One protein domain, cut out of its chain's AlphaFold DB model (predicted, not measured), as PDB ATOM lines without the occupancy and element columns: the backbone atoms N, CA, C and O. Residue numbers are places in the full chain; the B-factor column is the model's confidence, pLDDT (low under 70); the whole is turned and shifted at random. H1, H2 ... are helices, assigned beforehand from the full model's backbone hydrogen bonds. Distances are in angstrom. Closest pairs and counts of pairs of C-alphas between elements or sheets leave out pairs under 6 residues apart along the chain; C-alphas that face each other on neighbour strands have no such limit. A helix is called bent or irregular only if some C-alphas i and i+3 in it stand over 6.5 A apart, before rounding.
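What this domain is: This is residues 65 to 114 of the 131 residues of an uncharacterized protein of Clostridium novyi B str. NCTC 9691 (UniProt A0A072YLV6). The model is a flat, open hook of two helices: H1 folds back on itself at a sharp kink near residue 79, and residues 86 to 91 lead on to H2, a long helix whose far part sticks out from residue 100 onward. H1 and H2 come near each other without a tight core between them. The printed part has 50 residues with two named helices, H1 then H2, and no named strand; the class is all helix. The whole is loose, with a radius of gyration of the C-alphas of 14.0 A and spans of 42 by 24 by 11 A.

How they stand to each other: H1, residues 65 to 85, has a kink of 137 degrees near Val 79. It is irregular: C-alphas 78 and 81 are 9.6 A apart. H2, residues 92 to 113, follows after a short link of six residues. H1 and H2 are near each other, with 6 pairs of C-alphas within 10 A, but only just apart, their closest C-alphas being 8.1 A from each other. Residues 77 to 82 of H1 stand free, and so do residues 100 to 114, of which 100 to 113 belong to H2. In H2 every O i to N i+4 pair is within hydrogen-bond range; in H1 12 of 17 are.

Where its parts are: H1 begins at C-alpha 65, at (14.254, 7.107, -46.692), and measures 16.5 A to C-alpha 85, at (25.793, 18.855, -45.745). H2 measures 31.5 A and ends at C-alpha 113, at (18.463, -18.334, -43.509).

The domain as a whole: The two C-alphas farthest apart are those of Glu 81 and Lys 114, at 42.6 A. The printed part has no cut and no long link. The mean pLDDT of the printed part is 97.5, and no printed residue is under 70.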
ATOM      1  N   ASP A  65      14.422   5.762 -47.250       96.62
ATOM      2  CA  ASP A  65      14.254   7.107 -46.692       96.62
ATOM      3  C   ASP A  65      14.549   7.095 -45.188       96.62
ATOM      4  O   ASP A  65      15.416   7.830 -44.713       96.62
ATOM      5  N   ASN A  66      13.928   6.161 -44.460       97.44
ATOM      6  CA  ASN A  66      14.153   6.013 -43.019       97.44
ATOM      7  C   ASN A  66      15.610   5.636 -42.701       97.44
ATOM      8  O   ASN A  66      16.187   6.137 -41.742       97.44
ATOM      9  N   ILE A  67      16.234   4.773 -43.513       97.81
ATOM     10  CA  ILE A  67      17.641   4.383 -43.312       97.81
ATOM     11  C   ILE A  67      18.578   5.582 -43.503       97.81
ATOM     12  O   ILE A  67      19.541   5.730 -42.748       97.81
ATOM     13  N   LEU A  68      18.334   6.423 -44.511       97.62
ATOM     14  CA  LEU A  68      19.133   7.621 -44.762       97.62
ATOM     15  C   LEU A  68      18.943   8.658 -43.655       97.62
ATOM     16  O   LEU A  68      19.937   9.219 -43.199       97.62
ATOM     17  N   GLU A  69      17.713   8.856 -43.174       96.94
ATOM     18  CA  GLU A  69      17.420   9.733 -42.034       96.94
ATOM     19  C   GLU A  69      18.140   9.260 -40.763       96.94
ATOM     20  O   GLU A  69      18.870  10.029 -40.134       96.94
ATOM     21  N   ASP A  70      18.036   7.972 -40.428       97.88
ATOM     22  CA  ASP A  70      18.741   7.378 -39.287       97.88
ATOM     23  C   ASP A  70      20.266   7.498 -39.428       97.88
ATOM     24  O   ASP A  70      20.984   7.671 -38.439       97.88
ATOM     25  N   THR A  71      20.786   7.400 -40.653       97.12
ATOM     26  CA  THR A  71      22.221   7.549 -40.935       97.12
ATOM     27  C   THR A  71      22.669   9.003 -40.784       97.12
ATOM     28  O   THR A  71      23.726   9.256 -40.208       97.12
ATOM     29  N   TYR A  72      21.870   9.964 -41.257       97.81
ATOM     30  CA  TYR A  72      22.115  11.393 -41.055       97.81
ATOM     31  C   TYR A  72      22.143  11.744 -39.566       97.81
ATOM     32  O   TYR A  72      23.105  12.355 -39.098       97.81
ATOM     33  N   ASN A  73      21.141  11.287 -38.809       97.81
ATOM     34  CA  ASN A  73      21.026  11.555 -37.378       97.81
ATOM     35  C   ASN A  73      22.233  11.025 -36.592       97.81
ATOM     36  O   ASN A  73      22.732  11.716 -35.713       97.81
ATOM     37  N   GLN A  74      22.777   9.858 -36.958       98.12
ATOM     38  CA  GLN A  74      24.004   9.338 -36.341       98.12
ATOM     39  C   GLN A  74      25.205  10.277 -36.522       98.12
ATOM     40  O   GLN A  74      25.964  10.485 -35.580       98.12
ATOM     41  N   VAL A  75      25.385  10.862 -37.710       98.06
ATOM     42  CA  VAL A  75      26.480  11.818 -37.951       98.06
ATOM     43  C   VAL A  75      26.201  13.140 -37.235       98.06
ATOM     44  O   VAL A  75      27.102  13.709 -36.616       98.06
ATOM     45  N   TYR A  76      24.954  13.612 -37.264       98.06
ATOM     46  CA  TYR A  76      24.540  14.819 -36.554       98.06
ATOM     47  C   TYR A  76      24.752  14.698 -35.038       98.06
ATOM     48  O   TYR A  76      25.247  15.631 -34.412       98.06
ATOM     49  N   ASP A  77      24.476  13.543 -34.437       98.25
ATOM     50  CA  ASP A  77      24.705  13.311 -33.008       98.25
ATOM     51  C   ASP A  77      26.196  13.388 -32.624       98.25
ATOM     52  O   ASP A  77      26.533  13.746 -31.491       98.25
ATOM     53  N   GLU A  78      27.104  13.089 -33.558       97.94
ATOM     54  CA  GLU A  78      28.549  13.152 -33.330       97.94
ATOM     55  C   GLU A  78      29.125  14.564 -33.486       97.94
ATOM     56  O   GLU A  78      29.991  14.970 -32.702       97.94
ATOM     57  N   VAL A  79      28.693  15.306 -34.513       97.50
ATOM     58  CA  VAL A  79      29.340  16.573 -34.912       97.50
ATOM     59  C   VAL A  79      28.395  17.778 -34.980       97.50
ATOM     60  O   VAL A  79      28.832  18.887 -35.301       97.50
ATOM     61  N   GLY A  80      27.123  17.594 -34.632       97.25
ATOM     62  CA  GLY A  80      26.081  18.617 -34.663       97.25
ATOM     63  C   GLY A  80      25.848  19.169 -36.067       97.25
ATOM     64  O   GLY A  80      25.948  18.457 -37.063       97.25
ATOM     65  N   GLU A  81      25.612  20.478 -36.145       96.06
ATOM     66  CA  GLU A  81      25.351  21.236 -37.383       96.06
ATOM     67  C   GLU A  81      26.431  21.061 -38.468       96.06
ATOM     68  O   GLU A  81      26.171  21.268 -39.648       96.06
ATOM     69  N   VAL A  82      27.644  20.616 -38.113       96.19
ATOM     70  CA  VAL A  82      28.685  20.282 -39.104       96.19
ATOM     71  C   VAL A  82      28.215  19.173 -40.063       96.19
ATOM     72  O   VAL A  82      28.691  19.103 -41.196       96.19
ATOM     73  N   ALA A  83      27.270  18.332 -39.637       95.44
ATOM     74  CA  ALA A  83      26.684  17.264 -40.435       95.44
ATOM     75  C   ALA A  83      25.645  17.737 -41.467       95.44
ATOM     76  O   ALA A  83      25.251  16.923 -42.289       95.44
ATOM     77  N   GLU A  84      25.207  19.003 -41.481       93.56
ATOM     78  CA  GLU A  84      24.075  19.450 -42.324       93.56
ATOM     79  C   GLU A  84      24.253  19.179 -43.830       93.56
ATOM     80  O   GLU A  84      23.275  18.934 -44.525       93.56
ATOM     81  N   SER A  85      25.494  19.163 -44.330       95.69
ATOM     82  CA  SER A  85      25.793  18.855 -45.745       95.69
ATOM     83  C   SER A  85      25.929  17.356 -46.048       95.69
ATOM     84  O   SER A  85      26.105  16.947 -47.199       95.69
ATOM     85  N   PHE A  86      25.891  16.498 -45.029       96.50
ATOM     86  CA  PHE A  86      25.950  15.056 -45.210       96.50
ATOM     87  C   PHE A  86      24.638  14.556 -45.826       96.50
ATOM     88  O   PHE A  86      23.568  14.771 -45.274       96.50
ATOM     89  N   LEU A  87      24.742  13.867 -46.969       95.69
ATOM     90  CA  LEU A  87      23.614  13.342 -47.759       95.69
ATOM     91  C   LEU A  87      22.693  14.404 -48.397       95.69
ATOM     92  O   LEU A  87      21.720  14.022 -49.040       95.69
ATOM     93  N   GLU A  88      23.024  15.699 -48.313       94.44
ATOM     94  CA  GLU A  88      22.213  16.800 -48.873       94.44
ATOM     95  C   GLU A  88      21.988  16.668 -50.395       94.44
ATOM     96  O   GLU A  88      20.887  16.900 -50.890       94.44
ATOM     97  N   ASP A  89      23.016  16.239 -51.134       96.06
ATOM     98  CA  ASP A  89      23.019  16.184 -52.605       96.06
ATOM     99  C   ASP A  89      22.564  14.833 -53.195       96.06
ATOM    100  O   ASP A  89      22.801  14.561 -54.379       96.06
ATOM    101  N   ILE A  90      21.962  13.942 -52.397       96.50
ATOM    102  CA  ILE A  90      21.552  12.630 -52.911       96.50
ATOM    103  C   ILE A  90      20.497  12.785 -54.015       96.50
ATOM    104  O   ILE A  90      19.476  13.452 -53.848       96.50
ATOM    105  N   THR A  91      20.736  12.164 -55.173       98.00
ATOM    106  CA  THR A  91      19.755  12.196 -56.263       98.00
ATOM    107  C   THR A  91      18.713  11.085 -56.108       98.00
ATOM    108  O   THR A  91      19.019  10.024 -55.550       98.00
ATOM    109  N   PRO A  92      17.502  11.249 -56.675       97.19
ATOM    110  CA  PRO A  92      16.494  10.187 -56.689       97.19
ATOM    111  C   PRO A  92      17.001   8.877 -57.308       97.19
ATOM    112  O   PRO A  92      16.621   7.790 -56.880       97.19
ATOM    113  N   GLU A  93      17.882   8.954 -58.309       98.38
ATOM    114  CA  GLU A  93      18.490   7.779 -58.936       98.38
ATOM    115  C   GLU A  93      19.452   7.057 -57.989       98.38
ATOM    116  O   GLU A  93      19.434   5.828 -57.939       98.38
ATOM    117  N   GLN A  94      20.264   7.798 -57.229       98.19
ATOM    118  CA  GLN A  94      21.174   7.222 -56.235       98.19
ATOM    119  C   GLN A  94      20.404   6.579 -55.082       98.19
ATOM    120  O   GLN A  94      20.747   5.480 -54.648       98.19
ATOM    121  N   GLN A  95      19.343   7.236 -54.617       97.69
ATOM    122  CA  GLN A  95      18.468   6.698 -53.585       97.69
ATOM    123  C   GLN A  95      17.789   5.403 -54.048       97.69
ATOM    124  O   GLN A  95      17.834   4.393 -53.346       97.69
ATOM    125  N   LYS A  96      17.242   5.393 -55.267       98.06
ATOM    126  CA  LYS A  96      16.641   4.196 -55.861       98.06
ATOM    127  C   LYS A  96      17.654   3.062 -56.041       98.06
ATOM    128  O   LYS A  96      17.348   1.913 -55.736       98.06
ATOM    129  N   GLU A  97      18.861   3.366 -56.521       98.44
ATOM    130  CA  GLU A  97      19.943   2.380 -56.643       98.44
ATOM    131  C   GLU A  97      20.277   1.751 -55.281       98.44
ATOM    132  O   GLU A  97      20.481   0.537 -55.185       98.44
ATOM    133  N   LEU A  98      20.332   2.567 -54.224       98.31
ATOM    134  CA  LEU A  98      20.576   2.099 -52.864       98.31
ATOM    135  C   LEU A  98      19.435   1.199 -52.369       98.31
ATOM    136  O   LEU A  98      19.707   0.128 -51.824       98.31
ATOM    137  N   GLU A  99      18.182   1.589 -52.603       98.38
ATOM    138  CA  GLU A  99      16.996   0.811 -52.231       98.38
ATOM    139  C   GLU A  99      16.961  -0.554 -52.899       98.38
ATOM    140  O   GLU A  99      16.784  -1.563 -52.214       98.38
ATOM    141  N   GLU A 100      17.204  -0.611 -54.207       98.50
ATOM    142  CA  GLU A 100      17.248  -1.869 -54.949       98.50
ATOM    143  C   GLU A 100      18.333  -2.804 -54.391       98.50
ATOM    144  O   GLU A 100      18.063  -3.978 -54.121       98.50
ATOM    145  N   LYS A 101      19.542  -2.287 -54.132       98.56
ATOM    146  CA  LYS A 101      20.663  -3.087 -53.609       98.56
ATOM    147  C   LYS A 101      20.439  -3.573 -52.181       98.56
ATOM    148  O   LYS A 101      20.727  -4.732 -51.878       98.56
ATOM    149  N   LEU A 102      19.958  -2.708 -51.288       98.50
ATOM    150  CA  LEU A 102      19.699  -3.086 -49.897       98.50
ATOM    151  C   LEU A 102      18.581  -4.124 -49.814       98.50
ATOM    152  O   LEU A 102      18.729  -5.121 -49.107       98.50
ATOM    153  N   ASN A 103      17.509  -3.943 -50.587       98.50
ATOM    154  CA  ASN A 103      16.420  -4.911 -50.655       98.50
ATOM    155  C   ASN A 103      16.857  -6.242 -51.270       98.50
ATOM    156  O   ASN A 103      16.469  -7.291 -50.759       98.50
ATOM    157  N   GLU A 104      17.704  -6.239 -52.303       98.44
ATOM    158  CA  GLU A 104      18.272  -7.470 -52.860       98.44
ATOM    159  C   GLU A 104      19.086  -8.237 -51.806       98.44
ATOM    160  O   GLU A 104      18.893  -9.443 -51.613       98.44
ATOM    161  N   VAL A 105      19.980  -7.545 -51.093       98.50
ATOM    162  CA  VAL A 105      20.799  -8.147 -50.032       98.50
ATOM    163  C   VAL A 105      19.918  -8.695 -48.911       98.50
ATOM    164  O   VAL A 105      20.099  -9.846 -48.500       98.50
ATOM    165  N   PHE A 106      18.954  -7.904 -48.439       98.31
ATOM    166  CA  PHE A 106      18.047  -8.289 -47.363       98.31
ATOM    167  C   PHE A 106      17.195  -9.500 -47.745       98.31
ATOM    168  O   PHE A 106      17.175 -10.499 -47.020       98.31
ATOM    169  N   TYR A 107      16.571  -9.466 -48.922       98.12
ATOM    170  CA  TYR A 107      15.773 -10.570 -49.449       98.12
ATOM    171  C   TYR A 107      16.587 -11.865 -49.520       98.12
ATOM    172  O   TYR A 107      16.168 -12.909 -49.010       98.12
ATOM    173  N   ASN A 108      17.785 -11.802 -50.109       98.12
ATOM    174  CA  ASN A 108      18.659 -12.963 -50.253       98.12
ATOM    175  C   ASN A 108      19.115 -13.513 -48.897       98.12
ATOM    176  O   ASN A 108      19.206 -14.731 -48.725       98.12
ATOM    177  N   TRP A 109      19.376 -12.641 -47.924       98.56
ATOM    178  CA  TRP A 109      19.730 -13.045 -46.568       98.56
ATOM    179  C   TRP A 109      18.569 -13.765 -45.868       98.56
ATOM    180  O   TRP A 109      18.763 -14.878 -45.370       98.56
ATOM    181  N   ILE A 110      17.353 -13.210 -45.919       98.12
ATOM    182  CA  ILE A 110      16.145 -13.845 -45.369       98.12
ATOM    183  C   ILE A 110      15.937 -15.235 -45.985       98.12
ATOM    184  O   ILE A 110      15.783 -16.219 -45.257       98.12
ATOM    185  N   LYS A 111      16.023 -15.345 -47.318       97.06
ATOM    186  CA  LYS A 111      15.899 -16.620 -48.042       97.06
ATOM    187  C   LYS A 111      16.972 -17.631 -47.659       97.06
ATOM    188  O   LYS A 111      16.670 -18.798 -47.412       97.06
ATOM    189  N   LYS A 112      18.233 -17.201 -47.586       98.12
ATOM    190  CA  LYS A 112      19.364 -18.063 -47.219       98.12
ATOM    191  C   LYS A 112      19.182 -18.683 -45.835       98.12
ATOM    192  O   LYS A 112      19.557 -19.838 -45.630       98.12
ATOM    193  N   HIS A 113      18.626 -17.921 -44.899       98.06
ATOM    194  CA  HIS A 113      18.463 -18.334 -43.509       98.06
ATOM    195  C   HIS A 113      17.082 -18.915 -43.187       98.06
ATOM    196  O   HIS A 113      16.877 -19.353 -42.057       98.06
ATOM    197  N   LYS A 114      16.181 -19.001 -44.176       96.44
ATOM    198  CA  LYS A 114      14.803 -19.492 -44.019       96.44
ATOM    199  C   LYS A 114      14.015 -18.713 -42.960       96.44
ATOM    200  O   LYS A 114      13.365 -19.300 -42.099       96.44
TER     201      LYS A 114